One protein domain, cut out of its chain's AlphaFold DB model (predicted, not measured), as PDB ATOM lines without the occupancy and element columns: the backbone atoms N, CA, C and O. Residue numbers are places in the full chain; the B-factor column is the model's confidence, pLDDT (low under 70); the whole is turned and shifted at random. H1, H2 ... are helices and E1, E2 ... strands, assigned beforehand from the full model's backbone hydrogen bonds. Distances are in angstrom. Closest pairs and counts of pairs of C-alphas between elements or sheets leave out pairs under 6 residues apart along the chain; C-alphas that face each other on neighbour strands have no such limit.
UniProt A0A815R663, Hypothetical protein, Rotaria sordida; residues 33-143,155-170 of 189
ATOM      1  N   ILE A  33      98.921  91.658 116.790       82.50
ATOM      2  CA  ILE A  33      99.238  90.338 116.251       82.50
ATOM      3  C   ILE A  33      98.550  90.225 114.900       82.50
ATOM      4  O   ILE A  33      97.332  90.181 114.821       82.50
ATOM      5  N   PHE A  34      99.321  90.173 113.827       83.62
ATOM      6  CA  PHE A  34      98.816  89.786 112.520       83.62
ATOM      7  C   PHE A  34      98.690  88.269 112.443       83.62
ATOM      8  O   PHE A  34      99.657  87.568 112.749       83.62
ATOM      9  N   HIS A  35      97.537  87.783 111.992       83.00
ATOM     10  CA  HIS A  35      97.249  86.360 111.824       83.00
ATOM     11  C   HIS A  35      97.443  85.902 110.380       83.00
ATOM     12  O   HIS A  35      98.166  84.939 110.126       83.00
ATOM     13  N   SER A  36      96.785  86.578 109.443       81.38
ATOM     14  CA  SER A  36      96.764  86.197 108.034       81.38
ATOM     15  C   SER A  36      96.191  87.321 107.172       81.38
ATOM     16  O   SER A  36      95.564  88.262 107.661       81.38
ATOM     17  N   ALA A  37      96.401  87.204 105.866       84.12
ATOM     18  CA  ALA A  37      95.655  87.946 104.865       84.12
ATOM     19  C   ALA A  37      95.196  86.964 103.786       84.12
ATOM     20  O   ALA A  37      95.916  86.010 103.479       84.12
ATOM     21  N   GLU A  38      94.012  87.187 103.235       82.94
ATOM     22  CA  GLU A  38      93.375  86.292 102.267       82.94
ATOM     23  C   GLU A  38      92.704  87.085 101.146       82.94
ATOM     24  O   GLU A  38      92.442  88.282 101.286       82.94
ATOM     25  N   ASP A  39      92.483  86.415 100.015       82.69
ATOM     26  CA  ASP A  39      91.862  86.976  98.810       82.69
ATOM     27  C   ASP A  39      92.523  88.257  98.273       82.69
ATOM     28  O   ASP A  39      91.895  89.067  97.591       82.69
ATOM     29  N   LEU A  40      93.825  88.427  98.532       81.81
ATOM     30  CA  LEU A  40      94.574  89.564  98.006       81.81
ATOM     31  C   LEU A  40      94.662  89.489  96.470       81.81
ATOM     32  O   LEU A  40      95.003  88.437  95.908       81.81
ATOM     33  N   PRO A  41      94.449  90.612  95.763       72.94
ATOM     34  CA  PRO A  41      94.737  90.717  94.341       72.94
ATOM     35  C   PRO A  41      96.168  90.259  94.029       72.94
ATOM     36  O   PRO A  41      97.080  90.461  94.824       72.94
ATOM     37  N   LYS A  42      96.371  89.655  92.852       62.75
ATOM     38  CA  LYS A  42      97.636  89.058  92.365       62.75
ATOM     39  C   LYS A  42      98.104  87.757  93.042       62.75
ATOM     40  O   LYS A  42      98.687  86.943  92.322       62.75
ATOM     41  N   MET A  43      97.766  87.476  94.309       55.44
ATOM     42  CA  MET A  43      98.071  86.173  94.951       55.44
ATOM     43  C   MET A  43      97.427  84.982  94.213       55.44
ATOM     44  O   MET A  43      97.982  83.887  94.197       55.44
ATOM     45  N   ASN A  44      96.289  85.207  93.544       50.19
ATOM     46  CA  ASN A  44      95.540  84.173  92.816       50.19
ATOM     47  C   ASN A  44      95.984  83.964  91.353       50.19
ATOM     48  O   ASN A  44      95.457  83.080  90.679       50.19
ATOM     49  N   ILE A  45      96.916  84.774  90.829       49.31
ATOM     50  CA  ILE A  45      97.285  84.772  89.396       49.31
ATOM     51  C   ILE A  45      98.770  84.443  89.187       49.31
ATOM     52  O   ILE A  45      99.123  83.781  88.212       49.31
ATOM     53  N   VAL A  46      99.654  84.872  90.095       50.50
ATOM     54  CA  VAL A  46     101.107  84.686  89.972       50.50
ATOM     55  C   VAL A  46     101.626  83.961  91.214       50.50
ATOM     56  O   VAL A  46     101.402  84.404  92.332       50.50
ATOM     57  N   ARG A  47     102.375  82.863  91.026       51.78
ATOM     58  CA  ARG A  47     102.966  82.032  92.104       51.78
ATOM     59  C   ARG A  47     103.979  82.762  93.014       51.78
ATOM     60  O   ARG A  47     104.562  82.126  93.884       51.78
ATOM     61  N   TYR A  48     104.209  84.058  92.806       57.16
ATOM     62  CA  TYR A  48     105.271  84.849  93.433       57.16
ATOM     63  C   TYR A  48     104.789  86.247  93.841       57.16
ATOM     64  O   TYR A  48     105.451  87.235  93.551       57.16
ATOM     65  N   ALA A  49     103.630  86.345  94.486       65.00
ATOM     66  CA  ALA A  49     103.282  87.566  95.204       65.00
ATOM     67  C   ALA A  49     104.070  87.624  96.526       65.00
ATOM     68  O   ALA A  49     104.284  86.605  97.194       65.00
ATOM     69  N   ASN A  50     104.534  88.816  96.883       73.25
ATOM     70  CA  ASN A  50     105.338  89.076  98.071       73.25
ATOM     71  C   ASN A  50     104.689  90.199  98.890       73.25
ATOM     72  O   ASN A  50     105.226  91.315  98.966       73.25
ATOM     73  N   PRO A  51     103.504  89.933  99.471       78.75
ATOM     74  CA  PRO A  51     102.763  90.953 100.175       78.75
ATOM     75  C   PRO A  51     103.474  91.358 101.466       78.75
ATOM     76  O   PRO A  51     103.953  90.527 102.241       78.75
ATOM     77  N   TYR A  52     103.487  92.658 101.724       81.31
ATOM     78  CA  TYR A  52     103.903  93.250 102.986       81.31
ATOM     79  C   TYR A  52     102.909  94.338 103.383       81.31
ATOM     80  O   TYR A  52     102.134  94.823 102.563       81.31
ATOM     81  N   PHE A  53     102.919  94.740 104.648       84.62
ATOM     82  CA  PHE A  53     102.078  95.835 105.113       84.62
ATOM     83  C   PHE A  53     102.890  96.854 105.900       84.62
ATOM     84  O   PHE A  53     103.933  96.552 106.481       84.62
ATOM     85  N   VAL A  54     102.381  98.078 105.912       82.50
ATOM     86  CA  VAL A  54     102.876  99.189 106.712       82.50
ATOM     87  C   VAL A  54     101.756  99.584 107.660       82.50
ATOM     88  O   VAL A  54     100.659  99.902 107.215       82.50
ATOM     89  N   ALA A  55     102.034  99.557 108.962       82.19
ATOM     90  CA  ALA A  55     101.134 100.094 109.972       82.19
ATOM     91  C   ALA A  55     101.602 101.502 110.357       82.19
ATOM     92  O   ALA A  55     102.738 101.669 110.812       82.19
ATOM     93  N   LYS A  56     100.746 102.508 110.180       78.25
ATOM     94  CA  LYS A  56     100.962 103.861 110.702       78.25
ATOM     95  C   LYS A  56     100.075 104.075 111.916       78.25
ATOM     96  O   LYS A  56      98.956 103.580 111.973       78.25
ATOM     97  N   ILE A  57     100.608 104.783 112.902       75.25
ATOM     98  CA  ILE A  57     100.014 104.896 114.231       75.25
ATOM     99  C   ILE A  57      99.932 106.380 114.548       75.25
ATOM    100  O   ILE A  57     100.928 106.969 114.963       75.25
ATOM    101  N   ASP A  58      98.767 106.970 114.278       64.31
ATOM    102  CA  ASP A  58      98.491 108.402 114.437       64.31
ATOM    103  C   ASP A  58      96.999 108.645 114.735       64.31
ATOM    104  O   ASP A  58      96.155 108.611 113.847       64.31
ATOM    105  N   HIS A  59      96.656 108.787 116.013       61.78
ATOM    106  CA  HIS A  59      95.338 108.724 116.674       61.78
ATOM    107  C   HIS A  59      94.529 107.427 116.477       61.78
ATOM    108  O   HIS A  59      93.815 106.984 117.377       61.78
ATOM    109  N   GLN A  60      94.727 106.777 115.342       77.44
ATOM    110  CA  GLN A  60      94.203 105.496 114.902       77.44
ATOM    111  C   GLN A  60      95.349 104.673 114.301       77.44
ATOM    112  O   GLN A  60      96.454 105.184 114.088       77.44
ATOM    113  N   ILE A  61      95.107 103.391 114.032       84.69
ATOM    114  CA  ILE A  61      96.071 102.577 113.285       84.69
ATOM    115  C   ILE A  61      95.559 102.419 111.865       84.69
ATOM    116  O   ILE A  61      94.501 101.826 111.665       84.69
ATOM    117  N   SER A  62      96.313 102.911 110.890       88.25
ATOM    118  CA  SER A  62      96.074 102.613 109.481       88.25
ATOM    119  C   SER A  62      97.034 101.533 109.013       88.25
ATOM    120  O   SER A  62      98.233 101.560 109.300       88.25
ATOM    121  N   PHE A  63      96.492 100.551 108.308       89.88
ATOM    122  CA  PHE A  63      97.250  99.478 107.694       89.88
ATOM    123  C   PHE A  63      97.173  99.649 106.190       89.88
ATOM    124  O   PHE A  63      96.088  99.595 105.619       89.88
ATOM    125  N   THR A  64      98.323  99.810 105.549       87.88
ATOM    126  CA  THR A  64      98.434  99.826 104.093       87.88
ATOM    127  C   THR A  64      99.148  98.569 103.631       87.88
ATOM    128  O   THR A  64     100.238  98.255 104.109       87.88
ATOM    129  N   ILE A  65      98.538  97.846 102.700       88.31
ATOM    130  CA  ILE A  65      99.027  96.583 102.166       88.31
ATOM    131  C   ILE A  65      99.633  96.843 100.792       88.31
ATOM    132  O   ILE A  65      99.063  97.551  99.957       88.31
ATOM    133  N   TYR A  66     100.789  96.237 100.559       85.12
ATOM    134  CA  TYR A  66     101.539  96.326  99.324       85.12
ATOM    135  C   TYR A  66     101.966  94.940  98.841       85.12
ATOM    136  O   TYR A  66     102.127  94.029  99.644       85.12
ATOM    137  N   ASP A  67     102.210  94.800  97.545       80.56
ATOM    138  CA  ASP A  67     102.879  93.662  96.924       80.56
ATOM    139  C   ASP A  67     104.268  94.098  96.468       80.56
ATOM    140  O   ASP A  67     104.403  95.044  95.686       80.56
ATOM    141  N   LYS A  68     105.318  93.457  96.981       73.88
ATOM    142  CA  LYS A  68     106.678  93.763  96.552       73.88
ATOM    143  C   LYS A  68     106.964  93.060  95.223       73.88
ATOM    144  O   LYS A  68     107.503  91.959  95.207       73.88
ATOM    145  N   ASP A  69     106.663  93.742  94.122       68.88
ATOM    146  CA  ASP A  69     107.127  93.354  92.790       68.88
ATOM    147  C   ASP A  69     108.589  93.823  92.609       68.88
ATOM    148  O   ASP A  69     108.862  95.024  92.620       68.88
ATOM    149  N   ASP A  70     109.543  92.902  92.428       57.81
ATOM    150  CA  ASP A  70     110.971  93.249  92.261       57.81
ATOM    151  C   ASP A  70     111.285  93.911  90.891       57.81
ATOM    152  O   ASP A  70     112.387  94.421  90.691       57.81
ATOM    153  N   GLU A  71     110.326  93.958  89.951       55.34
ATOM    154  CA  GLU A  71     110.584  94.339  88.548       55.34
ATOM    155  C   GLU A  71     109.622  95.384  87.926       55.34
ATOM    156  O   GLU A  71     109.754  95.696  86.738       55.34
ATOM    157  N   LYS A  72     108.664  95.982  88.663       53.53
ATOM    158  CA  LYS A  72     107.718  96.976  88.093       53.53
ATOM    159  C   LYS A  72     107.569  98.271  88.898       53.53
ATOM    160  O   LYS A  72     107.501  98.276  90.115       53.53
ATOM    161  N   ILE A  73     107.437  99.382  88.159       46.56
ATOM    162  CA  ILE A  73     107.236 100.761  88.660       46.56
ATOM    163  C   ILE A  73     105.744 101.073  88.928       46.56
ATOM    164  O   ILE A  73     105.414 102.088  89.538       46.56
ATOM    165  N   ILE A  74     104.812 100.213  88.496       50.53
ATOM    166  CA  ILE A  74     103.370 100.469  88.630       50.53
ATOM    167  C   ILE A  74     102.802  99.736  89.844       50.53
ATOM    168  O   ILE A  74     102.588  98.528  89.800       50.53
ATOM    169  N   GLY A  75     102.476 100.534  90.865       59.94
ATOM    170  CA  GLY A  75     101.426 100.269  91.844       59.94
ATOM    171  C   GLY A  75     101.606  99.002  92.669       59.94
ATOM    172  O   GLY A  75     100.800  98.085  92.557       59.94
ATOM    173  N   ASN A  76     102.597  98.994  93.560       76.38
ATOM    174  CA  ASN A  76     102.708  97.978  94.613       76.38
ATOM    175  C   ASN A  76     101.550  98.056  95.615       76.38
ATOM    176  O   ASN A  76     101.428  97.188  96.455       76.38
ATOM    177  N   TYR A  77     100.718  99.097  95.584       85.00
ATOM    178  CA  TYR A  77      99.606  99.274  96.514       85.00
ATOM    179  C   TYR A  77      98.483  98.266  96.240       85.00
ATOM    180  O   TYR A  77      97.945  98.219  95.133       85.00
ATOM    181  N   ILE A  78      98.118  97.496  97.264       87.69
ATOM    182  CA  ILE A  78      96.957  96.602  97.241       87.69
ATOM    183  C   ILE A  78      95.739  97.332  97.805       87.69
ATOM    184  O   ILE A  78      94.687  97.346  97.176       87.69
ATOM    185  N   GLY A  79      95.866  97.953  98.971       92.00
ATOM    186  CA  GLY A  79      94.738  98.597  99.633       92.00
ATOM    187  C   GLY A  79      95.060  98.984 101.063       92.00
ATOM    188  O   GLY A  79      96.185  98.797 101.529       92.00
ATOM    189  N   GLU A  80      94.066  99.501 101.768       94.38
ATOM    190  CA  GLU A  80      94.205  99.904 103.160       94.38
ATOM    191  C   GLU A  80      92.930  99.699 103.974       94.38
ATOM    192  O   GLU A  80      91.844  99.496 103.430       94.38
ATOM    193  N   PHE A  81      93.086  99.734 105.293       94.69
ATOM    194  CA  PHE A  81      91.988  99.803 106.249       94.69
ATOM    195  C   PHE A  81      92.453 100.492 107.536       94.69
ATOM    196  O   PHE A  81      93.653 100.651 107.784       94.69
ATOM    197  N   GLU A  82      91.498 100.884 108.377       92.12
ATOM    198  CA  GLU A  82      91.763 101.641 109.599       92.12
ATOM    199  C   GLU A  82      91.134 100.988 110.830       92.12
ATOM    200  O   GLU A  82      90.037 100.431 110.785       92.12
ATOM    201  N   VAL A  83      91.826 101.103 111.961       89.69
ATOM    202  CA  VAL A  83      91.344 100.707 113.282       89.69
ATOM    203  C   VAL A  83      91.260 101.940 114.172       89.69
ATOM    204  O   VAL A  83      92.275 102.454 114.645       89.69
ATOM    205  N   LEU A  84      90.029 102.386 114.426       83.88
ATOM    206  CA  LEU A  84      89.749 103.621 115.166       83.88
ATOM    207  C   LEU A  84      89.827 103.448 116.691       83.88
ATOM    208  O   LEU A  84      90.284 104.340 117.397       83.88
ATOM    209  N   ASN A  85      89.387 102.305 117.228       85.69
ATOM    210  CA  ASN A  85      89.310 102.073 118.675       85.69
ATOM    211  C   ASN A  85      90.265 100.962 119.117       85.69
ATOM    212  O   ASN A  85      89.875  99.809 119.269       85.69
ATOM    213  N   ILE A  86      91.528 101.327 119.323       83.19
ATOM    214  CA  ILE A  86      92.608 100.401 119.699       83.19
ATOM    215  C   ILE A  86      92.403  99.860 121.123       83.19
ATOM    216  O   ILE A  86      92.709  98.703 121.411       83.19
ATOM    217  N   ILE A  87      91.882 100.693 122.031       83.69
ATOM    218  CA  ILE A  87      91.759 100.350 123.454       83.69
ATOM    219  C   ILE A  87      90.715  99.257 123.669       83.69
ATOM    220  O   ILE A  87      90.982  98.291 124.377       83.69
ATOM    221  N   ASN A  88      89.560  99.386 123.017       85.19
ATOM    222  CA  ASN A  88      88.465  98.420 123.096       85.19
ATOM    223  C   ASN A  88      88.302  97.659 121.776       85.19
ATOM    224  O   ASN A  88      87.180  97.381 121.353       85.19
ATOM    225  N   TYR A  89      89.418  97.373 121.101       88.94
ATOM    226  CA  TYR A  89      89.401  96.720 119.801       88.94
ATOM    227  C   TYR A  89      88.723  95.349 119.876       88.94
ATOM    228  O   TYR A  89      89.038  94.522 120.734       88.94
ATOM    229  N   GLN A  90      87.818  95.107 118.933       90.44
ATOM    230  CA  GLN A  90      87.225  93.804 118.679       90.44
ATOM    231  C   GLN A  90      87.477  93.449 117.220       90.44
ATOM    232  O   GLN A  90      87.180  94.242 116.323       90.44
ATOM    233  N   ALA A  91      88.056  92.272 116.990       88.81
ATOM    234  CA  ALA A  91      88.302  91.796 115.640       88.81
ATOM    235  C   ALA A  91      86.968  91.493 114.935       88.81
ATOM    236  O   ALA A  91      86.123  90.815 115.528       88.81
ATOM    237  N   PRO A  92      86.762  91.970 113.694       92.31
ATOM    238  CA  PRO A  92      85.647  91.517 112.871       92.31
ATOM    239  C   PRO A  92      85.718  89.998 112.669       92.31
ATOM    240  O   PRO A  92      86.813  89.468 112.483       92.31
ATOM    241  N   SER A  93      84.573  89.306 112.672       88.69
ATOM    242  CA  SER A  93      84.532  87.846 112.465       88.69
ATOM    243  C   SER A  93      85.152  87.425 111.136       88.69
ATOM    244  O   SER A  93      85.800  86.387 111.063       88.69
ATOM    245  N   ASP A  94      84.981  88.268 110.120       89.38
ATOM    246  CA  ASP A  94      85.371  87.981 108.741       89.38
ATOM    247  C   ASP A  94      86.685  88.689 108.365       89.38
ATOM    248  O   ASP A  94      87.069  88.707 107.201       89.38
ATOM    249  N   GLY A  95      87.374  89.300 109.335       91.75
ATOM    250  CA  GLY A  95      88.557  90.129 109.106       91.75
ATOM    251  C   GLY A  95      88.239  91.540 108.596       91.75
ATOM    252  O   GLY A  95      87.093  91.907 108.329       91.75
ATOM    253  N   HIS A  96      89.273  92.373 108.490       95.12
ATOM    254  CA  HIS A  96      89.142  93.733 107.963       95.12
ATOM    255  C   HIS A  96      89.134  93.726 106.442       95.12
ATOM    256  O   HIS A  96      90.013  93.124 105.830       95.12
ATOM    257  N   ILE A  97      88.178  94.427 105.838       95.00
ATOM    258  CA  ILE A  97      88.124  94.607 104.385       95.00
ATOM    259  C   ILE A  97      89.287  95.499 103.962       95.00
ATOM    260  O   ILE A  97      89.404  96.626 104.438       95.00
ATOM    261  N   ILE A  98      90.118  95.008 103.048       94.31
ATOM    262  CA  ILE A  98      91.177  95.802 102.430       94.31
ATOM    263  C   ILE A  98      90.554  96.573 101.273       94.31
ATOM    264  O   ILE A  98      90.079  95.969 100.316       94.31
ATOM    265  N   VAL A  99      90.551  97.900 101.346       94.81
ATOM    266  CA  VAL A  99      89.913  98.746 100.333       94.81
ATOM    267  C   VAL A  99      90.968  99.313  99.392       94.81
ATOM    268  O   VAL A  99      91.976  99.862  99.829       94.81
ATOM    269  N   SER A 100      90.759  99.162  98.087       90.81
ATOM    270  CA  SER A 100      91.636  99.714  97.053       90.81
ATOM    271  C   SER A 100      91.459 101.231  96.893       90.81
ATOM    272  O   SER A 100      90.483 101.823  97.351       90.81
ATOM    273  N   SER A 101      92.329 101.865  96.103       87.50
ATOM    274  CA  SER A 101      92.194 103.284  95.746       87.50
ATOM    275  C   SER A 101      90.956 103.586  94.891       87.50
ATOM    276  O   SER A 101      90.513 104.731  94.832       87.50
ATOM    277  N   SER A 102      90.380 102.572  94.237       88.06
ATOM    278  CA  SER A 102      89.110 102.659  93.506       88.06
ATOM    279  C   SER A 102      87.891 102.308  94.369       88.06
ATOM    280  O   SER A 102      86.776 102.283  93.851       88.06
ATOM    281  N   GLY A 103      88.081 102.036  95.665       90.38
ATOM    282  CA  GLY A 103      87.016 101.627  96.584       90.38
ATOM    283  C   GLY A 103      86.594 100.162  96.437       90.38
ATOM    284  O   GLY A 103      85.521  99.788  96.904       90.38
ATOM    285  N   GLN A 104      87.395  99.339  95.758       90.75
ATOM    286  CA  GLN A 104      87.109  97.917  95.576       90.75
ATOM    287  C   GLN A 104      87.572  97.098  96.782       90.75
ATOM    288  O   GLN A 104      88.576  97.425  97.414       90.75
ATOM    289  N   ASP A 105      86.841  96.022  97.063       93.06
ATOM    290  CA  ASP A 105      87.228  95.003  98.036       93.06
ATOM    291  C   ASP A 105      88.404  94.179  97.486       93.06
ATOM    292  O   ASP A 105      88.277  93.510  96.459       93.06
ATOM    293  N   ASN A 106      89.540  94.261  98.176       90.50
ATOM    294  CA  ASN A 106      90.809  93.624  97.840       90.50
ATOM    295  C   ASN A 106      91.236  92.591  98.897       90.50
ATOM    296  O   ASN A 106      92.430  92.391  99.133       90.50
ATOM    297  N   GLY A 107      90.260  91.935  99.525       89.44
ATOM    298  CA  GLY A 107      90.481  90.794 100.405       89.44
ATOM    299  C   GLY A 107      90.308  91.126 101.882       89.44
ATOM    300  O   GLY A 107      89.712  92.145 102.260       89.44
ATOM    301  N   ARG A 108      90.789  90.227 102.741       91.88
ATOM    302  CA  ARG A 108      90.660  90.355 104.198       91.88
ATOM    303  C   ARG A 108      92.014  90.368 104.883       91.88
ATOM    304  O   ARG A 108      92.935  89.650 104.500       91.88
ATOM    305  N   PHE A 109      92.110  91.178 105.931       91.12
ATOM    306  CA  PHE A 109      93.262  91.256 106.817       91.12
ATOM    307  C   PHE A 109      92.850  90.873 108.239       91.12
ATOM    308  O   PHE A 109      92.021  91.536 108.867       91.12
ATOM    309  N   HIS A 110      93.449  89.808 108.759       90.31
ATOM    310  CA  HIS A 110      93.126  89.244 110.064       90.31
ATOM    311  C   HIS A 110      94.199  89.621 111.079       90.31
ATOM    312  O   HIS A 110      95.381  89.309 110.912       90.31
ATOM    313  N   LEU A 111      93.788  90.285 112.157       91.06
ATOM    314  CA  LEU A 111      94.675  90.674 113.248       91.06
ATOM    315  C   LEU A 111      93.945  90.664 114.594       91.06
ATOM    316  O   LEU A 111      92.723  90.792 114.647       91.06
ATOM    317  N   SER A 112      94.709  90.586 115.679       90.44
ATOM    318  CA  SER A 112      94.258  90.921 117.024       90.44
ATOM    319  C   SER A 112      95.029  92.118 117.573       90.44
ATOM    320  O   SER A 112      96.197  92.349 117.253       90.44
ATOM    321  N   ILE A 113      94.357  92.893 118.422       88.62
ATOM    322  CA  ILE A 113      94.971  93.971 119.193       88.62
ATOM    323  C   ILE A 113      94.595  93.761 120.648       88.62
ATOM    324  O   ILE A 113      93.417  93.651 120.987       88.62
ATOM    325  N   HIS A 114      95.605  93.716 121.507       89.06
ATOM    326  CA  HIS A 114      95.437  93.612 122.947       89.06
ATOM    327  C   HIS A 114      95.982  94.868 123.605       89.06
ATOM    328  O   HIS A 114      97.183  95.126 123.560       89.06
ATOM    329  N   SER A 115      95.091  95.620 124.240       87.00
ATOM    330  CA  SER A 115      95.423  96.849 124.950       87.00
ATOM    331  C   SER A 115      95.319  96.625 126.453       87.00
ATOM    332  O   SER A 115      94.340  96.069 126.951       87.00
ATOM    333  N   LYS A 116      96.330  97.066 127.199       87.50
ATOM    334  CA  LYS A 116      96.360  97.022 128.662       87.50
ATOM    335  C   LYS A 116      96.826  98.368 129.189       87.50
ATOM    336  O   LYS A 116      97.810  98.907 128.702       87.50
ATOM    337  N   LYS A 117      96.158  98.896 130.214       85.56
ATOM    338  CA  LYS A 117      96.607 100.120 130.888       85.56
ATOM    339  C   LYS A 117      98.046  99.939 131.401       85.56
ATOM    340  O   LYS A 117      98.338  98.946 132.073       85.56
ATOM    341  N   SER A 118      98.934 100.868 131.053       81.94
ATOM    342  CA  SER A 118     100.360 100.814 131.387       81.94
ATOM    343  C   SER A 118     100.562 100.904 132.904       81.94
ATOM    344  O   SER A 118      99.922 101.712 133.581       81.94
ATOM    345  N   SER A 119     101.477 100.090 133.438       81.56
ATOM    346  CA  SER A 119     101.854 100.117 134.858       81.56
ATOM    347  C   SER A 119     102.641 101.381 135.223       81.56
ATOM    348  O   SER A 119     103.225 102.034 134.355       81.56
ATOM    349  N   ASN A 120     102.728 101.692 136.520       74.75
ATOM    350  CA  ASN A 120     103.521 102.822 137.024       74.75
ATOM    351  C   ASN A 120     105.012 102.711 136.648       74.75
ATOM    352  O   ASN A 120     105.666 103.724 136.429       74.75
ATOM    353  N   GLU A 121     105.551 101.495 136.526       70.44
ATOM    354  CA  GLU A 121     106.926 101.259 136.063       70.44
ATOM    355  C   GLU A 121     107.075 101.558 134.564       70.44
ATOM    356  O   GLU A 121     107.987 102.279 134.163       70.44
ATOM    357  N   SER A 122     106.132 101.098 133.730       64.69
ATOM    358  CA  SER A 122     106.101 101.426 132.295       64.69
ATOM    359  C   SER A 122     105.950 102.932 132.052       64.69
ATOM    360  O   SER A 122     106.455 103.457 131.060       64.69
ATOM    361  N   GLN A 123     105.295 103.652 132.967       64.75
ATOM    362  CA  GLN A 123     105.175 105.111 132.912       64.75
ATOM    363  C   GLN A 123     106.505 105.844 133.165       64.75
ATOM    364  O   GLN A 123     106.669 106.973 132.696       64.75
ATOM    365  N   GLN A 124     107.463 105.208 133.848       64.56
ATOM    366  CA  GLN A 124     108.792 105.767 134.126       64.56
ATOM    367  C   GLN A 124     109.807 105.514 132.999       64.56
ATOM    368  O   GLN A 124     110.859 106.155 132.969       64.56
ATOM    369  N   LEU A 125     109.507 104.612 132.056       61.00
ATOM    370  CA  LEU A 125     110.352 104.368 130.884       61.00
ATOM    371  C   LEU A 125     110.389 105.585 129.937       61.00
ATOM    372  O   LEU A 125     109.432 106.367 129.907       61.00
ATOM    373  N   PRO A 126     111.459 105.742 129.127       54.22
ATOM    374  CA  PRO A 126     111.551 106.808 128.134       54.22
ATOM    375  C   PRO A 126     110.340 106.854 127.196       54.22
ATOM    376  O   PRO A 126     109.736 105.830 126.872       54.22
ATOM    377  N   ARG A 127     110.042 108.068 126.713       46.81
ATOM    378  CA  ARG A 127     108.896 108.410 125.849       46.81
ATOM    379  C   ARG A 127     108.740 107.488 124.631       46.81
ATOM    380  O   ARG A 127     107.619 107.250 124.207       46.81
ATOM    381  N   TYR A 128     109.843 106.948 124.113       46.94
ATOM    382  CA  TYR A 128     109.873 105.942 123.055       46.94
ATOM    383  C   TYR A 128     110.460 104.655 123.629       46.94
ATOM    384  O   TYR A 128     111.653 104.599 123.921       46.94
ATOM    385  N   THR A 129     109.650 103.614 123.779       51.47
ATOM    386  CA  THR A 129     110.170 102.269 124.039       51.47
ATOM    387  C   THR A 129     109.484 101.283 123.111       51.47
ATOM    388  O   THR A 129     108.342 100.877 123.308       51.47
ATOM    389  N   PHE A 130     110.200 100.930 122.048       53.78
ATOM    390  CA  PHE A 130     109.910  99.739 121.269       53.78
ATOM    391  C   PHE A 130     110.510  98.566 122.036       53.78
ATOM    392  O   PHE A 130     111.728  98.399 122.061       53.78
ATOM    393  N   ASP A 131     109.666  97.821 122.742       47.59
ATOM    394  CA  ASP A 131     110.119  96.709 123.574       47.59
ATOM    395  C   ASP A 131     109.883  95.378 122.861       47.59
ATOM    396  O   ASP A 131     108.996  94.608 123.221       47.59
ATOM    397  N   GLY A 132     110.658  95.118 121.808       42.50
ATOM    398  CA  GLY A 132     110.787  93.759 121.293       42.50
ATOM    399  C   GLY A 132     111.248  93.648 119.843       42.50
ATOM    400  O   GLY A 132     111.104  94.580 119.069       42.50
ATOM    401  N   PRO A 133     111.792  92.497 119.425       41.88
ATOM    402  CA  PRO A 133     111.987  92.205 118.009       41.88
ATOM    403  C   PRO A 133     110.627  92.127 117.292       41.88
ATOM    404  O   PRO A 133     109.687  91.550 117.838       41.88
ATOM    405  N   CYS A 134     110.526  92.633 116.056       49.69
ATOM    406  CA  CYS A 134     109.430  92.241 115.164       49.69
ATOM    407  C   CYS A 134     109.566  90.732 114.926       49.69
ATOM    408  O   CYS A 134     110.536  90.284 114.309       49.69
ATOM    409  N   ARG A 135     108.664  89.934 115.508       45.88
ATOM    410  CA  ARG A 135     108.709  88.475 115.373       45.88
ATOM    411  C   ARG A 135     107.855  88.078 114.181       45.88
ATOM    412  O   ARG A 135     106.656  88.345 114.167       45.88
ATOM    413  N   TYR A 136     108.493  87.434 113.215       49.09
ATOM    414  CA  TYR A 136     107.856  86.791 112.076       49.09
ATOM    415  C   TYR A 136     107.916  85.279 112.270       49.09
ATOM    416  O   TYR A 136     108.996  84.736 112.518       49.09
ATOM    417  N   SER A 137     106.783  84.595 112.142       45.62
ATOM    418  CA  SER A 137     106.749  83.141 111.995       45.62
ATOM    419  C   SER A 137     105.965  82.767 110.743       45.62
ATOM    420  O   SER A 137     104.849  83.232 110.522       45.62
ATOM    421  N   ARG A 138     106.570  81.924 109.905       45.09
ATOM    422  CA  ARG A 138     105.919  81.314 108.747       45.09
ATOM    423  C   ARG A 138     105.502  79.908 109.134       45.09
ATOM    424  O   ARG A 138     106.357  79.108 109.508       45.09
ATOM    425  N   HIS A 139     104.215  79.623 109.049       43.50
ATOM    426  CA  HIS A 139     103.680  78.296 109.302       43.50
ATOM    427  C   HIS A 139     103.251  77.692 107.966       43.50
ATOM    428  O   HIS A 139     102.388  78.226 107.265       43.50
ATOM    429  N   ASP A 140     103.915  76.599 107.601       49.38
ATOM    430  CA  ASP A 140     103.522  75.755 106.480       49.38
ATOM    431  C   ASP A 140     102.595  74.660 107.015       49.38
ATOM    432  O   ASP A 140     102.981  73.847 107.861       49.38
ATOM    433  N   SER A 141     101.341  74.694 106.585       43.34
ATOM    434  CA  SER A 141     100.274  73.847 107.112       43.34
ATOM    435  C   SER A 141     100.211  72.498 106.388       43.34
ATOM    436  O   SER A 141      99.133  72.082 105.989       43.34
ATOM    437  N   LEU A 142     101.313  71.755 106.261       45.91
ATOM    438  CA  LEU A 142     101.274  70.366 105.752       45.91
ATOM    439  C   LEU A 142     100.716  69.350 106.780       45.91
ATOM    440  O   LEU A 142     100.860  68.141 106.612       45.91
ATOM    441  N   ALA A 143     100.107  69.812 107.881       41.97
ATOM    442  CA  ALA A 143      99.827  68.990 109.063       41.97
ATOM    443  C   ALA A 143      98.395  69.095 109.633       41.97
ATOM    444  O   ALA A 143      98.204  68.899 110.832       41.97
ATOM    445  N   ILE A 155      99.743  78.566 103.296       48.00
ATOM    446  CA  ILE A 155     100.918  79.145 103.954       48.00
ATOM    447  C   ILE A 155     100.449  80.420 104.649       48.00
ATOM    448  O   ILE A 155     100.153  81.411 103.983       48.00
ATOM    449  N   HIS A 156     100.401  80.421 105.980       49.50
ATOM    450  CA  HIS A 156     100.125  81.633 106.746       49.50
ATOM    451  C   HIS A 156     101.409  82.159 107.384       49.50
ATOM    452  O   HIS A 156     102.319  81.425 107.774       49.50
ATOM    453  N   SER A 157     101.506  83.479 107.425       45.69
ATOM    454  CA  SER A 157     102.598  84.200 108.059       45.69
ATOM    455  C   SER A 157     102.012  85.020 109.191       45.69
ATOM    456  O   SER A 157     101.135  85.830 108.943       45.69
ATOM    457  N   THR A 158     102.494  84.840 110.411       45.91
ATOM    458  CA  THR A 158     102.092  85.626 111.582       45.91
ATOM    459  C   THR A 158     103.188  86.640 111.896       45.91
ATOM    460  O   THR A 158     104.366  86.284 111.994       45.91
ATOM    461  N   TRP A 159     102.811  87.908 112.073       53.06
ATOM    462  CA  TRP A 159     103.719  88.982 112.493       53.06
ATOM    463  C   TRP A 159     103.239  89.519 113.841       53.06
ATOM    464  O   TRP A 159     102.074  89.868 113.982       53.06
ATOM    465  N   THR A 160     104.103  89.592 114.851       50.81
ATOM    466  CA  THR A 160     103.753  90.182 116.156       50.81
ATOM    467  C   THR A 160     104.574  91.437 116.406       50.81
ATOM    468  O   THR A 160     105.807  91.389 116.400       50.81
ATOM    469  N   ILE A 161     103.882  92.549 116.658       63.00
ATOM    470  CA  ILE A 161     104.461  93.863 116.946       63.00
ATOM    471  C   ILE A 161     103.969  94.310 118.326       63.00
ATOM    472  O   ILE A 161     102.769  94.354 118.590       63.00
ATOM    473  N   GLN A 162     104.896  94.646 119.224       52.16
ATOM    474  CA  GLN A 162     104.583  95.147 120.564       52.16
ATOM    475  C   GLN A 162     104.904  96.640 120.649       52.16
ATOM    476  O   GLN A 162     106.021  97.064 120.360       52.16
ATOM    477  N   LEU A 163     103.914  97.434 121.049       59.75
ATOM    478  CA  LEU A 163     103.980  98.886 121.169       59.75
ATOM    479  C   LEU A 163     103.587  99.292 122.588       59.75
ATOM    480  O   LEU A 163     102.727  98.672 123.205       59.75
ATOM    481  N   ARG A 164     104.190 100.343 123.143       54.97
ATOM    482  CA  ARG A 164     103.861 100.818 124.496       54.97
ATOM    483  C   ARG A 164     103.496 102.300 124.504       54.97
ATOM    484  O   ARG A 164     104.100 103.083 123.779       54.97
ATOM    485  N   ARG A 165     102.528 102.663 125.357       56.94
ATOM    486  CA  ARG A 165     102.045 104.030 125.664       56.94
ATOM    487  C   ARG A 165     101.420 104.806 124.486       56.94
ATOM    488  O   ARG A 165     101.700 105.990 124.319       56.94
ATOM    489  N   ILE A 166     100.526 104.174 123.714       52.50
ATOM    490  CA  ILE A 166      99.916 104.752 122.489       52.50
ATOM    491  C   ILE A 166      99.167 106.084 122.728       52.50
ATOM    492  O   ILE A 166      99.313 107.028 121.962       52.50
ATOM    493  N   SER A 167      98.419 106.213 123.820       45.94
ATOM    494  CA  SER A 167      97.611 107.402 124.150       45.94
ATOM    495  C   SER A 167      98.409 108.669 124.491       45.94
ATOM    496  O   SER A 167      97.837 109.754 124.490       45.94
ATOM    497  N   PHE A 168      99.721 108.572 124.731       50.16
ATOM    498  CA  PHE A 168     100.595 109.746 124.871       50.16
ATOM    499  C   PHE A 168     101.050 110.307 123.510       50.16
ATOM    500  O   PHE A 168     101.547 111.426 123.440       50.16
ATOM    501  N   PHE A 169     100.880 109.548 122.422       49.84
ATOM    502  CA  PHE A 169     101.173 109.991 121.053       49.84
ATOM    503  C   PHE A 169      99.977 110.617 120.357       49.84
ATOM    504  O   PHE A 169     100.143 111.224 119.307       49.84
ATOM    505  N   PHE A 170      98.799 110.484 120.961       52.25
ATOM    506  CA  PHE A 170      97.540 110.959 120.422       52.25
ATOM    507  C   PHE A 170      96.904 112.143 121.184       52.25
ATOM    508  O   PHE A 170      95.671 112.212 121.222       52.25
TER     509      PHE A 170
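Overview. This is residues 33 to 143 and 155 to 170 of the 189 residues of the protein "Hypothetical protein" of Rotaria sordida (UniProt A0A815R663). Two twisted antiparallel sheets lie face to face as a sandwich, the five-strand sheet E5 E6 E1 E8 E7 against the three-strand sheet E2 E3 E4. The edge strands E4 and E5 come together along one side of the sandwich, while E2 stays apart from E7 and E8; the far end of the long strand E6 leads out to the short helix H1, beyond one end of the sheets. The printed part has 127 residues, with eight named strands and one named helix in the order E1 E2 E3 E4 E5 E6 H1 E7 E8, and its class is mostly strand. It is only just compact, close to loose, with a radius of gyration of the C-alphas of 16.4 A and spans of 51 by 37 by 32 A.

Along the chain. E1, residues 33 to 38, begins at C-alpha 33 (99.238, 90.338, 116.251) and is 15.7 A long. E2, residues 51 to 58, is 22.9 A long, E3, residues 60 to 67, is 23.2 A, and E4, residues 77 to 83, is 18.7 A. E5 is residues 96 to 99. E6, residues 105 to 117, is the longest strand at 34.5 A; it bends by 56 degrees at residue 108 and ends at C-alpha 117 (96.607, 100.120, 130.888). H1 is residues 120 to 124, and E7 is residues 135 to 139. E8, residues 156 to 164, is 26.4 A long and ends at C-alpha 164 (103.861, 100.818, 124.496).

Arrangement. In the larger sheet, E1 is antiparallel to E6, with N 35 and O 110 2.9 A apart, and to E8, with N 34 and O 159 2.8 A apart. E5 and E6 form a hairpin, with N 98 and O 107 3.0 A apart. At the other edge, E8 and E7 are antiparallel, with N 158 and O 137 2.9 A apart. E2 E3 E4 is a meander, each strand the antiparallel neighbour of the one before: N 54 and O 64 are 2.8 A apart, and N 63 and O 81 are 2.9 A apart. These N and O pairs are within hydrogen-bond range. The facing parts of the two sheets are 9.0 A centre to centre, with strands at 34 degrees. The closest C-alphas of E4 and E5, those of Gly 79 and Val 99, are 4.9 A apart. H1 is not on either sheet; its one O i to N i+4 pair is within hydrogen-bond range.

Size, cuts and confidence. The C-alphas farthest apart, those of Ile 45 and Asn 120, are 51.3 A apart. The links E1 to E2 and E4 to E5 are long, and at both the chain changes sheet. Residues 144 to 154 are not printed; C-alphas 143 and 155 are 11.4 A apart across this cut, which lies between E7 and E8. Mean pLDDT of the printed part is 71.5; residues 122 to 143 and 155 to 170 are among those under 70.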